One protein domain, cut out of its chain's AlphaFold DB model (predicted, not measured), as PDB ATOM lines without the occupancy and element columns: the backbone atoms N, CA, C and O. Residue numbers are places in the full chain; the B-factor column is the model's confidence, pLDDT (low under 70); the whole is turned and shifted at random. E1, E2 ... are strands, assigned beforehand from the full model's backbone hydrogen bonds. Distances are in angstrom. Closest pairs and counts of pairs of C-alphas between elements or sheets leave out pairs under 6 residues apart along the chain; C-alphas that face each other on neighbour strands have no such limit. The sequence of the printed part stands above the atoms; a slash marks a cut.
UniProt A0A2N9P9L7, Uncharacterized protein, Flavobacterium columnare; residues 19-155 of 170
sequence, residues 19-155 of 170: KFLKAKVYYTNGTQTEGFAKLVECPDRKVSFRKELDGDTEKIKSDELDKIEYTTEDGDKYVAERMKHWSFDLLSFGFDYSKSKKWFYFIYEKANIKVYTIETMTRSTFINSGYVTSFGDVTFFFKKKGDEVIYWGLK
ATOM      1  N   LYS A  19      23.926  10.053  22.835       82.31
ATOM      2  CA  LYS A  19      23.769  11.370  22.217       82.31
ATOM      3  C   LYS A  19      22.284  11.661  22.009       82.31
ATOM      4  O   LYS A  19      21.542  10.818  21.510       82.31
ATOM      5  N   PHE A  20      21.854  12.852  22.415       90.69
ATOM      6  CA  PHE A  20      20.528  13.359  22.086       90.69
ATOM      7  C   PHE A  20      20.537  13.834  20.630       90.69
ATOM      8  O   PHE A  20      21.359  14.667  20.256       90.69
ATOM      9  N   LEU A  21      19.644  13.287  19.808       91.94
ATOM     10  CA  LEU A  21      19.471  13.663  18.406       91.94
ATOM     11  C   LEU A  21      18.266  14.583  18.268       91.94
ATOM     12  O   LEU A  21      17.300  14.434  19.018       91.94
ATOM     13  N   LYS A  22      18.289  15.490  17.285       95.44
ATOM     14  CA  LYS A  22      17.102  16.281  16.945       95.44
ATOM     15  C   LYS A  22      15.964  15.319  16.616       95.44
ATOM     16  O   LYS A  22      16.155  14.380  15.845       95.44
ATOM     17  N   ALA A  23      14.807  15.532  17.223       97.06
ATOM     18  CA  ALA A  23      13.710  14.588  17.170       97.06
ATOM     19  C   ALA A  23      12.353  15.282  17.081       97.06
ATOM     20  O   ALA A  23      12.118  16.322  17.701       97.06
ATOM     21  N   LYS A  24      11.445  14.643  16.350       98.25
ATOM     22  CA  LYS A  24      10.021  14.946  16.329       98.25
ATOM     23  C   LYS A  24       9.248  13.748  16.858       98.25
ATOM     24  O   LYS A  24       9.312  12.654  16.299       98.25
ATOM     25  N   VAL A  25       8.553  13.961  17.964       97.81
ATOM     26  CA  VAL A  25       7.847  12.932  18.725       97.81
ATOM     27  C   VAL A  25       6.357  13.024  18.418       97.81
ATOM     28  O   VAL A  25       5.775  14.103  18.529       97.81
ATOM     29  N   TYR A  26       5.753  11.898  18.040       98.12
ATOM     30  CA  TYR A  26       4.336  11.775  17.704       98.12
ATOM     31  C   TYR A  26       3.613  10.989  18.796       98.12
ATOM     32  O   TYR A  26       3.955   9.832  19.066       98.12
ATOM     33  N   TYR A  27       2.614  11.619  19.407       97.31
ATOM     34  CA  TYR A  27       1.837  11.056  20.503       97.31
ATOM     35  C   TYR A  27       0.607  10.301  19.993       97.31
ATOM     36  O   TYR A  27       0.048  10.626  18.945       97.31
ATOM     37  N   THR A  28       0.133   9.339  20.786       95.56
ATOM     38  CA  THR A  28      -1.062   8.530  20.477       95.56
ATOM     39  C   THR A  28      -2.359   9.336  20.437       95.56
ATOM     40  O   THR A  28      -3.336   8.916  19.824       95.56
ATOM     41  N   ASN A  29      -2.382  10.513  21.064       95.19
ATOM     42  CA  ASN A  29      -3.502  11.455  21.006       95.19
ATOM     43  C   ASN A  29      -3.480  12.354  19.748       95.19
ATOM     44  O   ASN A  29      -4.315  13.248  19.628       95.19
ATOM     45  N   GLY A  30      -2.524  12.150  18.834       95.62
ATOM     46  CA  GLY A  30      -2.379  12.909  17.592       95.62
ATOM     47  C   GLY A  30      -1.561  14.199  17.702       95.62
ATOM     48  O   GLY A  30      -1.357  14.862  16.684       95.62
ATOM     49  N   THR A  31      -1.070  14.576  18.890       97.56
ATOM     50  CA  THR A  31      -0.182  15.741  19.028       97.56
ATOM     51  C   THR A  31       1.259  15.404  18.644       97.56
ATOM     52  O   THR A  31       1.661  14.241  18.556       97.56
ATOM     53  N   GLN A  32       2.057  16.444  18.399       97.56
ATOM     54  CA  GLN A  32       3.477  16.315  18.084       97.56
ATOM     55  C   GLN A  32       4.298  17.389  18.796       97.56
ATOM     56  O   GLN A  32       3.844  18.526  18.929       97.56
ATOM     57  N   THR A  33       5.515  17.031  19.193       97.19
ATOM     58  CA  THR A  33       6.493  17.946  19.795       97.19
ATOM     59  C   THR A  33       7.848  17.768  19.122       97.19
ATOM     60  O   THR A  33       8.235  16.659  18.758       97.19
ATOM     61  N   GLU A  34       8.574  18.870  18.971       97.94
ATOM     62  CA  GLU A  34       9.939  18.894  18.448       97.94
ATOM     63  C   GLU A  34      10.927  19.222  19.572       97.94
ATOM     64  O   GLU A  34      10.613  19.977  20.492       97.94
ATOM     65  N   GLY A  35      12.114  18.627  19.507       96.75
ATOM     66  CA  GLY A  35      13.182  18.815  20.482       96.75
ATOM     67  C   GLY A  35      14.316  17.838  20.215       96.75
ATOM     68  O   GLY A  35      14.724  17.653  19.068       96.75
ATOM     69  N   PHE A  36      14.806  17.189  21.264       96.81
ATOM     70  CA  PHE A  36      15.900  16.237  21.191       96.81
ATOM     71  C   PHE A  36      15.567  14.965  21.958       96.81
ATOM     72  O   PHE A  36      15.123  15.021  23.102       96.81
ATOM     73  N   ALA A  37      15.816  13.804  21.365       95.44
ATOM     74  CA  ALA A  37      15.571  12.518  22.001       95.44
ATOM     75  C   ALA A  37      16.776  11.592  21.866       95.44
ATOM     76  O   ALA A  37      17.532  11.660  20.896       95.44
ATOM     77  N   LYS A  38      16.938  10.698  22.839       92.31
ATOM     78  CA  LYS A  38      17.823   9.542  22.661       92.31
ATOM     79  C   LYS A  38      17.180   8.550  21.692       92.31
ATOM     80  O   LYS A  38      15.948   8.472  21.613       92.31
ATOM     81  N   LEU A  39      18.020   7.802  20.981       89.69
ATOM     82  CA  LEU A  39      17.577   6.607  20.267       89.69
ATOM     83  C   LEU A  39      16.874   5.668  21.253       89.69
ATOM     84  O   LEU A  39      17.252   5.584  22.423       89.69
ATOM     85  N   VAL A  40      15.786   5.067  20.785       89.88
ATOM     86  CA  VAL A  40      14.982   4.112  21.543       89.88
ATOM     87  C   VAL A  40      15.436   2.697  21.242       89.88
ATOM     88  O   VAL A  40      15.536   2.304  20.081       89.88
ATOM     89  N   GLU A  41      15.610   1.905  22.287       84.12
ATOM     90  CA  GLU A  41      15.930   0.490  22.173       84.12
ATOM     91  C   GLU A  41      14.658  -0.359  22.318       84.12
ATOM     92  O   GLU A  41      13.627   0.061  22.850       84.12
ATOM     93  N   CYS A  42      14.699  -1.606  21.854       77.06
ATOM     94  CA  CYS A  42      13.659  -2.578  22.171       77.06
ATOM     95  C   CYS A  42      14.097  -3.356  23.429       77.06
ATOM     96  O   CYS A  42      15.057  -4.116  23.318       77.06
ATOM     97  N   PRO A  43      13.411  -3.257  24.596       79.94
ATOM     98  CA  PRO A  43      12.001  -2.889  24.777       79.94
ATOM     99  C   PRO A  43      11.771  -1.618  25.628       79.94
ATOM    100  O   PRO A  43      11.060  -1.672  26.639       79.94
ATOM    101  N   ASP A  44      12.334  -0.473  25.243       86.00
ATOM    102  CA  ASP A  44      12.235   0.763  26.021       86.00
ATOM    103  C   ASP A  44      10.793   1.142  26.359       86.00
ATOM    104  O   ASP A  44       9.925   1.355  25.503       86.00
ATOM    105  N   ARG A  45      10.544   1.283  27.664       93.38
ATOM    106  CA  ARG A  45       9.244   1.692  28.213       93.38
ATOM    107  C   ARG A  45       9.102   3.202  28.354       93.38
ATOM    108  O   ARG A  45       7.994   3.679  28.591       93.38
ATOM    109  N   LYS A  46      10.209   3.941  28.266       96.12
ATOM    110  CA  LYS A  46      10.240   5.399  28.360       96.12
ATOM    111  C   LYS A  46      11.273   5.966  27.402       96.12
ATOM    112  O   LYS A  46      12.351   5.402  27.263       96.12
ATOM    113  N   VAL A  47      10.976   7.131  26.851       95.69
ATOM    114  CA  VAL A  47      11.835   7.878  25.936       95.69
ATOM    115  C   VAL A  47      12.450   9.052  26.680       95.69
ATOM    116  O   VAL A  47      11.755   9.795  27.369       95.69
ATOM    117  N   SER A  48      13.769   9.201  26.568       96.31
ATOM    118  CA  SER A  48      14.479  10.390  27.045       96.31
ATOM    119  C   SER A  48      14.315  11.520  26.043       96.31
ATOM    120  O   SER A  48      14.833  11.401  24.935       96.31
ATOM    121  N   PHE A  49      13.664  12.604  26.454       97.00
ATOM    122  CA  PHE A  49      13.385  13.771  25.626       97.00
ATOM    123  C   PHE A  49      13.870  15.057  26.305       97.00
ATOM    124  O   PHE A  49      13.872  15.148  27.529       97.00
ATOM    125  N   ARG A  50      14.293  16.043  25.518       96.81
ATOM    126  CA  ARG A  50      14.604  17.408  25.951       96.81
ATOM    127  C   ARG A  50      13.995  18.382  24.959       96.81
ATOM    128  O   ARG A  50      14.112  18.175  23.753       96.81
ATOM    129  N   LYS A  51      13.393  19.465  25.442       96.38
ATOM    130  CA  LYS A  51      12.887  20.530  24.562       96.38
ATOM    131  C   LYS A  51      14.027  21.298  23.882       96.38
ATOM    132  O   LYS A  51      13.935  21.636  22.708       96.38
ATOM    133  N   GLU A  52      15.114  21.504  24.615       94.25
ATOM    134  CA  GLU A  52      16.338  22.177  24.173       94.25
ATOM    135  C   GLU A  52      17.539  21.258  24.429       94.25
ATOM    136  O   GLU A  52      17.493  20.432  25.339       94.25
ATOM    137  N   LEU A  53      18.613  21.370  23.642       90.75
ATOM    138  CA  LEU A  53      19.738  20.423  23.688       90.75
ATOM    139  C   LEU A  53      20.370  20.323  25.088       90.75
ATOM    140  O   LEU A  53      20.583  19.217  25.598       90.75
ATOM    141  N   ASP A  54      20.581  21.476  25.719       90.06
ATOM    142  CA  ASP A  54      21.170  21.610  27.056       90.06
ATOM    143  C   ASP A  54      20.114  21.694  28.170       90.06
ATOM    144  O   ASP A  54      20.439  21.953  29.327       90.06
ATOM    145  N   GLY A  55      18.844  21.466  27.828       91.12
ATOM    146  CA  GLY A  55      17.731  21.504  28.768       91.12
ATOM    147  C   GLY A  55      17.579  20.234  29.609       91.12
ATOM    148  O   GLY A  55      18.255  19.213  29.416       91.12
ATOM    149  N   ASP A  56      16.616  20.288  30.528       94.62
ATOM    150  CA  ASP A  56      16.274  19.164  31.391       94.62
ATOM    151  C   ASP A  56      15.752  17.964  30.598       94.62
ATOM    152  O   ASP A  56      15.060  18.080  29.585       94.62
ATOM    153  N   THR A  57      16.106  16.768  31.078       95.81
ATOM    154  CA  THR A  57      15.656  15.513  30.470       95.81
ATOM    155  C   THR A  57      14.330  15.074  31.063       95.81
ATOM    156  O   THR A  57      14.262  14.619  32.204       95.81
ATOM    157  N   GLU A  58      13.302  15.094  30.232       95.94
ATOM    158  CA  GLU A  58      12.000  14.515  30.505       95.94
ATOM    159  C   GLU A  58      11.968  13.038  30.086       95.94
ATOM    160  O   GLU A  58      12.674  12.585  29.176       95.94
ATOM    161  N   LYS A  59      11.146  12.248  30.782       96.81
ATOM    162  CA  LYS A  59      10.918  10.834  30.473       96.81
ATOM    163  C   LYS A  59       9.466  10.639  30.062       96.81
ATOM    164  O   LYS A  59       8.598  10.530  30.923       96.81
ATOM    165  N   ILE A  60       9.230  10.542  28.761       97.31
ATOM    166  CA  ILE A  60       7.900  10.291  28.194       97.31
ATOM    167  C   ILE A  60       7.654   8.786  28.207       97.31
ATOM    168  O   ILE A  60       8.568   8.018  27.899       97.31
ATOM    169  N   LYS A  61       6.461   8.322  28.575       97.19
ATOM    170  CA  LYS A  61       6.185   6.885  28.509       97.19
ATOM    171  C   LYS A  61       5.992   6.456  27.059       97.19
ATOM    172  O   LYS A  61       5.354   7.146  26.274       97.19
ATOM    173  N   SER A  62       6.521   5.293  26.694       96.00
ATOM    174  CA  SER A  62       6.425   4.818  25.314       96.00
ATOM    175  C   SER A  62       4.967   4.599  24.878       96.00
ATOM    176  O   SER A  62       4.678   4.731  23.698       96.00
ATOM    177  N   ASP A  63       4.044   4.226  25.778       95.44
ATOM    178  CA  ASP A  63       2.595   4.027  25.519       95.44
ATOM    179  C   ASP A  63       1.830   5.295  25.157       95.44
ATOM    180  O   ASP A  63       0.785   5.205  24.517       95.44
ATOM    181  N   GLU A  64       2.404   6.451  25.450       96.56
ATOM    182  CA  GLU A  64       1.902   7.746  25.009       96.56
ATOM    183  C   GLU A  64       2.384   8.096  23.591       96.56
ATOM    184  O   GLU A  64       1.936   9.091  23.029       96.56
ATOM    185  N   LEU A  65       3.265   7.282  22.990       97.06
ATOM    186  CA  LEU A  65       3.934   7.558  21.718       97.06
ATOM    187  C   LEU A  65       3.610   6.525  20.634       97.06
ATOM    188  O   LEU A  65       3.580   5.319  20.884       97.06
ATOM    189  N   ASP A  66       3.460   7.004  19.399       95.88
ATOM    190  CA  ASP A  66       3.337   6.156  18.209       95.88
ATOM    191  C   ASP A  66       4.642   6.070  17.417       95.88
ATOM    192  O   ASP A  66       4.996   4.997  16.920       95.88
ATOM    193  N   LYS A  67       5.361   7.189  17.285       95.94
ATOM    194  CA  LYS A  67       6.534   7.290  16.411       95.94
ATOM    195  C   LYS A  67       7.488   8.392  16.856       95.94
ATOM    196  O   LYS A  67       7.061   9.400  17.418       95.94
ATOM    197  N   ILE A  68       8.768   8.228  16.542       96.69
ATOM    198  CA  ILE A  68       9.787   9.271  16.656       96.69
ATOM    199  C   ILE A  68      10.534   9.364  15.330       96.69
ATOM    200  O   ILE A  68      11.003   8.357  14.802       96.69
ATOM    201  N   GLU A  69      10.643  10.574  14.796       95.75
ATOM    202  CA  GLU A  69      11.521  10.884  13.671       95.75
ATOM    203  C   GLU A  69      12.779  11.556  14.210       95.75
ATOM    204  O   GLU A  69      12.692  12.595  14.859       95.75
ATOM    205  N   TYR A  70      13.940  10.970  13.944       91.38
ATOM    206  CA  TYR A  70      15.247  11.496  14.320       91.38
ATOM    207  C   TYR A  70      15.921  12.148  13.119       91.38
ATOM    208  O   TYR A  70      15.736  11.719  11.980       91.38
ATOM    209  N   THR A  71      16.737  13.165  13.373       87.38
ATOM    210  CA  THR A  71      17.625  13.785  12.386       87.38
ATOM    211  C   THR A  71      19.035  13.868  12.962       87.38
ATOM    212  O   THR A  71      19.220  14.390  14.066       87.38
ATOM    213  N   THR A  72      20.018  13.324  12.243       82.62
ATOM    214  CA  THR A  72      21.438  13.431  12.613       82.62
ATOM    215  C   THR A  72      21.982  14.825  12.318       82.62
ATOM    216  O   THR A  72      21.336  15.635  11.656       82.62
ATOM    217  N   GLU A  73      23.192  15.105  12.797       80.31
ATOM    218  CA  GLU A  73      23.918  16.331  12.440       80.31
ATOM    219  C   GLU A  73      24.192  16.420  10.934       80.31
ATOM    220  O   GLU A  73      24.106  17.507  10.369       80.31
ATOM    221  N   ASP A  74      24.414  15.277  10.280       80.88
ATOM    222  CA  ASP A  74      24.628  15.174   8.831       80.88
ATOM    223  C   ASP A  74      23.318  15.256   8.019       80.88
ATOM    224  O   ASP A  74      23.337  15.276   6.788       80.88
ATOM    225  N   GLY A  75      22.163  15.329   8.693       76.44
ATOM    226  CA  GLY A  75      20.843  15.451   8.069       76.44
ATOM    227  C   GLY A  75      20.163  14.125   7.719       76.44
ATOM    228  O   GLY A  75      19.044  14.143   7.193       76.44
ATOM    229  N   ASP A  76      20.781  12.987   8.044       80.44
ATOM    230  CA  ASP A  76      20.167  11.669   7.883       80.44
ATOM    231  C   ASP A  76      18.936  11.534   8.775       80.44
ATOM    232  O   ASP A  76      18.899  12.024   9.907       80.44
ATOM    233  N   LYS A  77      17.918  10.834   8.266       84.19
ATOM    234  CA  LYS A  77      16.646  10.642   8.964       84.19
ATOM    235  C   LYS A  77      16.441   9.189   9.343       84.19
ATOM    236  O   LYS A  77      16.522   8.305   8.493       84.19
ATOM    237  N   TYR A  78      16.063   8.970  10.597       84.06
ATOM    238  CA  TYR A  78      15.625   7.668  11.094       84.06
ATOM    239  C   TYR A  78      14.215   7.773  11.643       84.06
ATOM    240  O   TYR A  78      13.824   8.804  12.187       84.06
ATOM    241  N   VAL A  79      13.455   6.691  11.534       90.62
ATOM    242  CA  VAL A  79      12.091   6.643  12.049       90.62
ATOM    243  C   VAL A  79      11.953   5.415  12.930       90.62
ATOM    244  O   VAL A  79      12.118   4.296  12.448       90.62
ATOM    245  N   ALA A  80      11.647   5.626  14.206       91.56
ATOM    246  CA  ALA A  80      11.276   4.569  15.135       91.56
ATOM    247  C   ALA A  80       9.754   4.550  15.300       91.56
ATOM    248  O   ALA A  80       9.159   5.556  15.677       91.56
ATOM    249  N   GLU A  81       9.119   3.412  15.042       92.44
ATOM    250  CA  GLU A  81       7.673   3.213  15.171       92.44
ATOM    251  C   GLU A  81       7.365   2.206  16.280       92.44
ATOM    252  O   GLU A  81       8.071   1.205  16.452       92.44
ATOM    253  N   ARG A  82       6.276   2.444  17.019       91.25
ATOM    254  CA  ARG A  82       5.751   1.481  17.986       91.25
ATOM    255  C   ARG A  82       4.743   0.553  17.342       91.25
ATOM    256  O   ARG A  82       3.648   0.960  16.956       91.25
ATOM    257  N   MET A  83       5.070  -0.733  17.314       85.75
ATOM    258  CA  MET A  83       4.218  -1.755  16.708       85.75
ATOM    259  C   MET A  83       4.152  -3.000  17.569       85.75
ATOM    260  O   MET A  83       5.051  -3.284  18.361       85.75
ATOM    261  N   LYS A  84       3.066  -3.752  17.421       82.94
ATOM    262  CA  LYS A  84       2.980  -5.093  17.991       82.94
ATOM    263  C   LYS A  84       3.633  -6.070  17.006       82.94
ATOM    264  O   LYS A  84       3.644  -5.826  15.800       82.94
ATOM    265  N   HIS A  85       4.222  -7.137  17.524       70.62
ATOM    266  CA  HIS A  85       4.971  -8.122  16.745       70.62
ATOM    267  C   HIS A  85       4.468  -9.524  17.060       70.62
ATOM    268  O   HIS A  85       4.029  -9.789  18.181       70.62
ATOM    269  N   TRP A  86       4.551 -10.406  16.071       67.00
ATOM    270  CA  TRP A  86       4.428 -11.840  16.297       67.00
ATOM    271  C   TRP A  86       5.743 -12.380  16.855       67.00
ATOM    272  O   TRP A  86       6.813 -12.127  16.294       67.00
ATOM    273  N   SER A  87       5.661 -13.134  17.944       55.81
ATOM    274  CA  SER A  87       6.769 -13.914  18.491       55.81
ATOM    275  C   SER A  87       6.387 -15.386  18.498       55.81
ATOM    276  O   SER A  87       5.248 -15.726  18.800       55.81
ATOM    277  N   PHE A  88       7.334 -16.259  18.170       50.91
ATOM    278  CA  PHE A  88       7.145 -17.688  18.382       50.91
ATOM    279  C   PHE A  88       7.280 -17.983  19.877       50.91
ATOM    280  O   PHE A  88       8.303 -17.655  20.483       50.91
ATOM    281  N   ASP A  89       6.245 -18.567  20.467       52.06
ATOM    282  CA  ASP A  89       6.293 -19.077  21.826       52.06
ATOM    283  C   ASP A  89       6.721 -20.548  21.789       52.06
ATOM    284  O   ASP A  89       6.002 -21.433  21.325       52.06
ATOM    285  N   LEU A  90       7.928 -20.797  22.299       48.72
ATOM    286  CA  LEU A  90       8.525 -22.128  22.386       48.72
ATOM    287  C   LEU A  90       7.711 -23.086  23.263       48.72
ATOM    288  O   LEU A  90       7.783 -24.293  23.049       48.72
ATOM    289  N   LEU A  91       6.960 -22.578  24.246       55.19
ATOM    290  CA  LEU A  91       6.197 -23.417  25.173       55.19
ATOM    291  C   LEU A  91       4.904 -23.930  24.543       55.19
ATOM    292  O   LEU A  91       4.552 -25.092  24.728       55.19
ATOM    293  N   SER A  92       4.205 -23.076  23.796       63.66
ATOM    294  CA  SER A  92       2.969 -23.447  23.099       63.66
ATOM    295  C   SER A  92       3.202 -23.994  21.689       63.66
ATOM    296  O   SER A  92       2.249 -24.456  21.064       63.66
ATOM    297  N   PHE A  93       4.446 -23.966  21.186       50.78
ATOM    298  CA  PHE A  93       4.774 -24.281  19.789       50.78
ATOM    299  C   PHE A  93       3.889 -23.507  18.791       50.78
ATOM    300  O   PHE A  93       3.568 -23.988  17.703       50.78
ATOM    301  N   GLY A  94       3.497 -22.292  19.175       51.84
ATOM    302  CA  GLY A  94       2.579 -21.433  18.440       51.84
ATOM    303  C   GLY A  94       3.159 -20.042  18.224       51.84
ATOM    304  O   GLY A  94       4.135 -19.632  18.856       51.84
ATOM    305  N   PHE A  95       2.554 -19.292  17.311       55.22
ATOM    306  CA  PHE A  95       2.805 -17.861  17.226       55.22
ATOM    307  C   PHE A  95       1.882 -17.168  18.225       55.22
ATOM    308  O   PHE A  95       0.678 -17.393  18.199       55.22
ATOM    309  N   ASP A  96       2.444 -16.330  19.096       59.53
ATOM    310  CA  ASP A  96       1.667 -15.431  19.947       59.53
ATOM    311  C   ASP A  96       1.965 -13.983  19.569       59.53
ATOM    312  O   ASP A  96       3.071 -13.586  19.174       59.53
ATOM    313  N   TYR A  97       0.925 -13.182  19.673       66.69
ATOM    314  CA  TYR A  97       0.967 -11.773  19.412       66.69
ATOM    315  C   TYR A  97       1.399 -11.020  20.666       66.69
ATOM    316  O   TYR A  97       0.861 -11.182  21.762       66.69
ATOM    317  N   SER A  98       2.348 -10.102  20.509       70.62
ATOM    318  CA  SER A  98       2.821  -9.328  21.645       70.62
ATOM    319  C   SER A  98       1.714  -8.471  22.260       70.62
ATOM    320  O   SER A  98       1.182  -7.563  21.615       70.62
ATOM    321  N   LYS A  99       1.466  -8.664  23.559       77.38
ATOM    322  CA  LYS A  99       0.491  -7.880  24.339       77.38
ATOM    323  C   LYS A  99       0.781  -6.374  24.358       77.38
ATOM    324  O   LYS A  99      -0.121  -5.577  24.586       77.38
ATOM    325  N   SER A 100       2.028  -5.970  24.108       81.88
ATOM    326  CA  SER A 100       2.458  -4.570  24.095       81.88
ATOM    327  C   SER A 100       3.221  -4.224  22.820       81.88
ATOM    328  O   SER A 100       3.918  -5.063  22.251       81.88
ATOM    329  N   LYS A 101       3.096  -2.967  22.373       87.69
ATOM    330  CA  LYS A 101       3.903  -2.435  21.270       87.69
ATOM    331  C   LYS A 101       5.383  -2.358  21.688       87.69
ATOM    332  O   LYS A 101       5.687  -2.049  22.840       87.69
ATOM    333  N   LYS A 102       6.304  -2.561  20.754       85.88
ATOM    334  CA  LYS A 102       7.754  -2.367  20.922       85.88
ATOM    335  C   LYS A 102       8.275  -1.394  19.861       85.88
ATOM    336  O   LYS A 102       7.556  -1.114  18.905       85.88
ATOM    337  N   TRP A 103       9.473  -0.859  20.070       87.31
ATOM    338  CA  TRP A 103      10.128   0.054  19.134       87.31
ATOM    339  C   TRP A 103      10.817  -0.706  18.006       87.31
ATOM    340  O   TRP A 103      11.530  -1.677  18.258       87.31
ATOM    341  N   PHE A 104      10.612  -0.234  16.780       84.56
ATOM    342  CA  PHE A 104      11.247  -0.758  15.580       84.56
ATOM    343  C   PHE A 104      11.673   0.390  14.676       84.56
ATOM    344  O   PHE A 104      10.894   1.312  14.437       84.56
ATOM    345  N   TYR A 105      12.881   0.314  14.135       83.88
ATOM    346  CA  TYR A 105      13.381   1.281  13.171       83.88
ATOM    347  C   TYR A 105      12.967   0.888  11.765       83.88
ATOM    348  O   TYR A 105      13.222  -0.230  11.318       83.88
ATOM    349  N   PHE A 106      12.332   1.815  11.064       82.56
ATOM    350  CA  PHE A 106      12.023   1.688   9.653       82.56
ATOM    351  C   PHE A 106      13.302   1.815   8.820       82.56
ATOM    352  O   PHE A 106      14.067   2.763   8.996       82.56
ATOM    353  N   ILE A 107      13.514   0.874   7.898       74.94
ATOM    354  CA  ILE A 107      14.708   0.846   7.039       74.94
ATOM    355  C   ILE A 107      14.378   0.917   5.548       74.94
ATOM    356  O   ILE A 107      15.210   1.364   4.763       74.94
ATOM    357  N   TYR A 108      13.190   0.465   5.132       69.69
ATOM    358  CA  TYR A 108      12.848   0.393   3.713       69.69
ATOM    359  C   TYR A 108      11.344   0.271   3.464       69.69
ATOM    360  O   TYR A 108      10.654  -0.483   4.149       69.69
ATOM    361  N   GLU A 109      10.844   0.938   2.423       73.62
ATOM    362  CA  GLU A 109       9.483   0.766   1.907       73.62
ATOM    363  C   GLU A 109       9.516   0.596   0.391       73.62
ATOM    364  O   GLU A 109      10.146   1.374  -0.327       73.62
ATOM    365  N   LYS A 110       8.794  -0.412  -0.107       71.88
ATOM    366  CA  LYS A 110       8.498  -0.553  -1.535       71.88
ATOM    367  C   LYS A 110       7.101  -1.114  -1.726       71.88
ATOM    368  O   LYS A 110       6.783  -2.195  -1.230       71.88
ATOM    369  N   ALA A 111       6.301  -0.403  -2.517       78.12
ATOM    370  CA  ALA A 111       4.930  -0.762  -2.861       78.12
ATOM    371  C   ALA A 111       4.062  -1.067  -1.623       78.12
ATOM    372  O   ALA A 111       3.523  -0.152  -1.012       78.12
ATOM    373  N   ASN A 112       3.931  -2.346  -1.264       71.94
ATOM    374  CA  ASN A 112       3.048  -2.826  -0.200       71.94
ATOM    375  C   ASN A 112       3.798  -3.456   0.983       71.94
ATOM    376  O   ASN A 112       3.160  -4.109   1.807       71.94
ATOM    377  N   ILE A 113       5.126  -3.313   1.056       65.88
ATOM    378  CA  ILE A 113       5.952  -3.902   2.115       65.88
ATOM    379  C   ILE A 113       6.808  -2.814   2.759       65.88
ATOM    380  O   ILE A 113       7.553  -2.112   2.068       65.88
ATOM    381  N   LYS A 114       6.726  -2.726   4.088       74.88
ATOM    382  CA  LYS A 114       7.677  -2.000   4.933       74.88
ATOM    383  C   LYS A 114       8.584  -2.988   5.655       74.88
ATOM    384  O   LYS A 114       8.116  -4.022   6.141       74.88
ATOM    385  N   VAL A 115       9.867  -2.661   5.719       73.06
ATOM    386  CA  VAL A 115      10.896  -3.435   6.411       73.06
ATOM    387  C   VAL A 115      11.398  -2.626   7.596       73.06
ATOM    388  O   VAL A 115      11.645  -1.420   7.490       73.06
ATOM    389  N   TYR A 116      11.555  -3.316   8.714       76.94
ATOM    390  CA  TYR A 116      11.973  -2.769   9.986       76.94
ATOM    391  C   TYR A 116      13.102  -3.598  10.598       76.94
ATOM    392  O   TYR A 116      13.333  -4.751  10.227       76.94
ATOM    393  N   THR A 117      13.782  -3.010  11.572       73.00
ATOM    394  CA  THR A 117      14.798  -3.662  12.399       73.00
ATOM    395  C   THR A 117      14.665  -3.215  13.857       73.00
ATOM    396  O   THR A 117      13.931  -2.273  14.163       73.00
ATOM    397  N   ILE A 118      15.350  -3.899  14.765       71.19
ATOM    398  CA  ILE A 118      15.544  -3.456  16.151       71.19
ATOM    399  C   ILE A 118      16.970  -2.926  16.291       71.19
ATOM    400  O   ILE A 118      17.845  -3.317  15.524       71.19
ATOM    401  N   GLU A 119      17.216  -2.040  17.255       60.69
ATOM    402  CA  GLU A 119      18.572  -1.568  17.548       60.69
ATOM    403  C   GLU A 119      19.395  -2.688  18.197       60.69
ATOM    404  O   GLU A 119      19.537  -2.796  19.408       60.69
ATOM    405  N   THR A 120      19.916  -3.557  17.342       42.84
ATOM    406  CA  THR A 120      21.068  -4.415  17.575       42.84
ATOM    407  C   THR A 120      21.799  -4.470  16.243       42.84
ATOM    408  O   THR A 120      21.266  -5.020  15.286       42.84
ATOM    409  N   MET A 121      23.017  -3.928  16.209       39.06
ATOM    410  CA  MET A 121      24.005  -3.974  15.117       39.06
ATOM    411  C   MET A 121      24.160  -2.694  14.285       39.06
ATOM    412  O   MET A 121      23.506  -2.427  13.282       39.06
ATOM    413  N   THR A 122      25.183  -1.954  14.693       31.80
ATOM    414  CA  THR A 122      26.192  -1.361  13.820       31.80
ATOM    415  C   THR A 122      26.333  -2.043  12.440       31.80
ATOM    416  O   THR A 122      26.716  -3.204  12.348       31.80
ATOM    417  N   ARG A 123      26.194  -1.212  11.393       37.62
ATOM    418  CA  ARG A 123      26.856  -1.227  10.063       37.62
ATOM    419  C   ARG A 123      26.121  -1.755   8.811       37.62
ATOM    420  O   ARG A 123      25.781  -2.920   8.664       37.62
ATOM    421  N   SER A 124      26.114  -0.827   7.840       30.81
ATOM    422  CA  SER A 124      26.171  -0.946   6.370       30.81
ATOM    423  C   SER A 124      25.028  -1.653   5.642       30.81
ATOM    424  O   SER A 124      25.061  -2.859   5.412       30.81
ATOM    425  N   THR A 125      24.083  -0.856   5.140       38.38
ATOM    426  CA  THR A 125      23.144  -1.259   4.087       38.38
ATOM    427  C   THR A 125      23.680  -0.782   2.735       38.38
ATOM    428  O   THR A 125      23.762   0.418   2.489       38.38
ATOM    429  N   PHE A 126      24.037  -1.706   1.839       29.56
ATOM    430  CA  PHE A 126      24.186  -1.382   0.419       29.56
ATOM    431  C   PHE A 126      22.793  -1.402  -0.209       29.56
ATOM    432  O   PHE A 126      22.176  -2.460  -0.328       29.56
ATOM    433  N   ILE A 127      22.279  -0.230  -0.577       32.50
ATOM    434  CA  ILE A 127      21.011  -0.097  -1.296       32.50
ATOM    435  C   ILE A 127      21.338  -0.158  -2.785       32.50
ATOM    436  O   ILE A 127      21.764   0.834  -3.368       32.50
ATOM    437  N   ASN A 128      21.147  -1.318  -3.414       23.48
ATOM    438  CA  ASN A 128      21.103  -1.388  -4.869       23.48
ATOM    439  C   ASN A 128      19.921  -2.250  -5.330       23.48
ATOM    440  O   ASN A 128      19.716  -3.369  -4.863       23.48
ATOM    441  N   SER A 129      19.103  -1.665  -6.208       25.81
ATOM    442  CA  SER A 129      18.086  -2.326  -7.040       25.81
ATOM    443  C   SER A 129      17.245  -3.439  -6.384       25.81
ATOM    444  O   SER A 129      17.233  -4.576  -6.847       25.81
ATOM    445  N   GLY A 130      16.454  -3.104  -5.360       26.12
ATOM    446  CA  GLY A 130      15.303  -3.926  -4.954       26.12
ATOM    447  C   GLY A 130      15.580  -5.112  -4.027       26.12
ATOM    448  O   GLY A 130      14.658  -5.892  -3.803       26.12
ATOM    449  N   TYR A 131      16.781  -5.211  -3.452       28.28
ATOM    450  CA  TYR A 131      17.111  -6.187  -2.413       28.28
ATOM    451  C   TYR A 131      17.669  -5.484  -1.170       28.28
ATOM    452  O   TYR A 131      18.494  -4.580  -1.279       28.28
ATOM    453  N   VAL A 132      17.228  -5.910   0.016       35.53
ATOM    454  CA  VAL A 132      17.862  -5.551   1.292       35.53
ATOM    455  C   VAL A 132      18.801  -6.695   1.656       35.53
ATOM    456  O   VAL A 132      18.362  -7.768   2.066       35.53
ATOM    457  N   THR A 133      20.103  -6.494   1.470       31.94
ATOM    458  CA  THR A 133      21.132  -7.452   1.886       31.94
ATOM    459  C   THR A 133      21.976  -6.848   2.998       31.94
ATOM    460  O   THR A 133      22.730  -5.914   2.751       31.94
ATOM    461  N   SER A 134      21.878  -7.413   4.205       38.25
ATOM    462  CA  SER A 134      22.879  -7.230   5.264       38.25
ATOM    463  C   SER A 134      23.802  -8.455   5.347       38.25
ATOM    464  O   SER A 134      23.404  -9.563   4.960       38.25
ATOM    465  N   PHE A 135      25.035  -8.251   5.809       30.52
ATOM    466  CA  PHE A 135      26.009  -9.293   6.137       30.52
ATOM    467  C   PHE A 135      26.034  -9.465   7.668       30.52
ATOM    468  O   PHE A 135      26.303  -8.497   8.370       30.52
ATOM    469  N   GLY A 136      25.757 -10.673   8.177       40.03
ATOM    470  CA  GLY A 136      25.717 -10.994   9.617       40.03
ATOM    471  C   GLY A 136      24.336 -11.424  10.139       40.03
ATOM    472  O   GLY A 136      23.365 -11.442   9.379       40.03
ATOM    473  N   ASP A 137      24.271 -11.765  11.432       42.06
ATOM    474  CA  ASP A 137      23.086 -12.250  12.165       42.06
ATOM    475  C   ASP A 137      22.063 -11.124  12.433       42.06
ATOM    476  O   ASP A 137      21.832 -10.716  13.569       42.06
ATOM    477  N   VAL A 138      21.460 -10.570  11.377       51.91
ATOM    478  CA  VAL A 138      20.456  -9.498  11.493       51.91
ATOM    479  C   VAL A 138      19.040 -10.062  11.364       51.91
ATOM    480  O   VAL A 138      18.692 -10.682  10.357       51.91
ATOM    481  N   THR A 139      18.201  -9.781  12.364       55.50
ATOM    482  CA  THR A 139      16.757 -10.053  12.324       55.50
ATOM    483  C   THR A 139      16.031  -8.915  11.614       55.50
ATOM    484  O   THR A 139      16.106  -7.755  12.030       55.50
ATOM    485  N   PHE A 140      15.292  -9.244  10.556       64.94
ATOM    486  CA  PHE A 140      14.418  -8.301   9.865       64.94
ATOM    487  C   PHE A 140      12.976  -8.493  10.302       64.94
ATOM    488  O   PHE A 140      12.543  -9.609  10.591       64.94
ATOM    489  N   PHE A 141      12.219  -7.401  10.301       67.12
ATOM    490  CA  PHE A 141      10.781  -7.438  10.502       67.12
ATOM    491  C   PHE A 141      10.067  -6.872   9.281       67.12
ATOM    492  O   PHE A 141      10.489  -5.871   8.709       67.12
ATOM    493  N   PHE A 142       8.974  -7.503   8.878       67.06
ATOM    494  CA  PHE A 142       8.217  -7.151   7.685       67.06
ATOM    495  C   PHE A 142       6.785  -6.814   8.059       67.06
ATOM    496  O   PHE A 142       6.191  -7.452   8.924       67.06
ATOM    497  N   LYS A 143       6.216  -5.831   7.373       66.44
ATOM    498  CA  LYS A 143       4.819  -5.437   7.525       66.44
ATOM    499  C   LYS A 143       4.200  -5.259   6.153       66.44
ATOM    500  O   LYS A 143       4.729  -4.495   5.338       66.44
ATOM    501  N   LYS A 144       3.077  -5.928   5.890       67.88
ATOM    502  CA  LYS A 144       2.286  -5.643   4.694       67.88
ATOM    503  C   LYS A 144       1.469  -4.375   4.925       67.88
ATOM    504  O   LYS A 144       1.033  -4.082   6.038       67.88
ATOM    505  N   LYS A 145       1.263  -3.587   3.874       63.69
ATOM    506  CA  LYS A 145       0.429  -2.384   3.945       63.69
ATOM    507  C   LYS A 145      -0.995  -2.759   4.375       63.69
ATOM    508  O   LYS A 145      -1.628  -3.581   3.722       63.69
ATOM    509  N   GLY A 146      -1.480  -2.122   5.439       64.62
ATOM    510  CA  GLY A 146      -2.797  -2.384   6.033       64.62
ATOM    511  C   GLY A 146      -2.772  -3.303   7.256       64.62
ATOM    512  O   GLY A 146      -3.738  -3.299   8.009       64.62
ATOM    513  N   ASP A 147      -1.674  -4.019   7.507       65.44
ATOM    514  CA  ASP A 147      -1.572  -4.872   8.692       65.44
ATOM    515  C   ASP A 147      -1.315  -4.031   9.951       65.44
ATOM    516  O   ASP A 147      -0.684  -2.971   9.907       65.44
ATOM    517  N   GLU A 148      -1.748  -4.519  11.112       63.75
ATOM    518  CA  GLU A 148      -1.413  -3.913  12.412       63.75
ATOM    519  C   GLU A 148      -0.151  -4.515  13.047       63.75
ATOM    520  O   GLU A 148       0.370  -3.985  14.033       63.75
ATOM    521  N   VAL A 149       0.346  -5.619  12.485       60.78
ATOM    522  CA  VAL A 149       1.386  -6.462  13.081       60.78
ATOM    523  C   VAL A 149       2.588  -6.572  12.157       60.78
ATOM    524  O   VAL A 149       2.449  -6.527  10.937       60.78
ATOM    525  N   ILE A 150       3.770  -6.725  12.751       66.75
ATOM    526  CA  ILE A 150       4.995  -7.047  12.020       66.75
ATOM    527  C   ILE A 150       5.414  -8.504  12.243       66.75
ATOM    528  O   ILE A 150       5.262  -9.057  13.337       66.75
ATOM    529  N   TYR A 151       5.963  -9.104  11.194       64.19
ATOM    530  CA  TYR A 151       6.432 -10.486  11.122       64.19
ATOM    531  C   TYR A 151       7.954 -10.517  11.191       64.19
ATOM    532  O   TYR A 151       8.589  -9.645  10.609       64.19
ATOM    533  N   TRP A 152       8.555 -11.501  11.854       59.59
ATOM    534  CA  TRP A 152      10.013 -11.657  11.886       59.59
ATOM    535  C   TRP A 152      10.503 -12.518  10.713       59.59
ATOM    536  O   TRP A 152       9.802 -13.414  10.246       59.59
ATOM    537  N   GLY A 153      11.714 -12.253  10.235       53.78
ATOM    538  CA  GLY A 153      12.420 -13.086   9.268       53.78
ATOM    539  C   GLY A 153      13.919 -13.079   9.550       53.78
ATOM    540  O   GLY A 153      14.506 -12.029   9.824       53.78
ATOM    541  N   LEU A 154      14.537 -14.256   9.486       46.69
ATOM    542  CA  LEU A 154      15.982 -14.426   9.609       46.69
ATOM    543  C   LEU A 154      16.602 -14.587   8.226       46.69
ATOM    544  O   LEU A 154      16.054 -15.261   7.352       46.69
ATOM    545  N   LYS A 155      17.782 -13.999   8.039       43.62
ATOM    546  CA  LYS A 155      18.654 -14.352   6.924       43.62
ATOM    547  C   LYS A 155      19.706 -15.332   7.437       43.62
ATOM    548  O   LYS A 155      20.722 -14.907   7.973       43.62
TER     549      LYS A 155
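Overview. This is residues 19 to 155 of the 170 residues of an uncharacterized protein of Flavobacterium columnare (UniProt A0A2N9P9L7). Two lobes built of strands share one long, bent strand, E6: a curved sheet of E1 to E5 with the first part of E6, and a small closed barrel of E6, E8, E9, E12 and E13. E7 folds back on the far end of E6 as a hairpin, and E10 and E11 lie apart from the barrel's ring, in the stretch between E9 and E12. The printed part has 137 residues with thirteen named strands, E1 to E13 in that order along the chain, and no named helix. The class is all strand, and the sheet with the barrel is mixed. The whole is compact, with a radius of gyration of the C-alphas of 15.9 A, and spans 47 by 37 by 26 A.

Arrangement. E1, residues 21 to 27, and E2, residues 32 to 37, form a hairpin at 147 degrees, with N 23 and O 35 2.8 A apart. E3, residues 46 to 50, forms hairpins with E2, N 36 to O 50 2.8 A, and with E4, residues 58 to 61, N 47 to O 60 2.8 A. E1 to E4 are a meander, each strand the antiparallel neighbour of the one before. E5, residues 65 to 71, is antiparallel to E1, on the other side of it from E2, with N 24 and O 69 2.8 A apart. E6, residues 77 to 89, bends by 60 degrees at residue 82 and forms hairpins with E5, N 68 to O 80 2.8 A, and E7, residues 94 to 97, N 87 to O 96 2.9 A; E5, E6 and E7 are a second meander. E8, residues 102 to 110, is antiparallel to E6, N 81 to O 104 2.8 A, and bends by 64 degrees at residue 107. E9, residues 113 to 117, forms a hairpin with E8, N 105 to O 117 2.8 A. E10, residues 126 to 128, and E11, residues 131 to 133, meet only at a point. E12, residues 139 to 144, is antiparallel to E9, N 116 to O 141 2.8 A. E13, residues 149 to 154, forms a hairpin with E12, N 142 to O 151 2.8 A, and closes the ring parallel to E6, N 86 to O 150 3.1 A.

Along the chain. E1 begins at C-alpha 21, (19.471, 13.663, 18.406), and is 17.9 A long. E6 is 34.0 A, E8 22.5 A. E13, 17.0 A, ends at C-alpha 154, (15.982, -14.426, 9.609).

Size, cuts and confidence. The C-alphas of Asp 54 and Phe 93, the two farthest apart, are 49.3 A from each other. The printed part has no cut and no long link. Its mean pLDDT is 74.5, with residues 86 to 97, 108, 113 and 119 to 155 under 70.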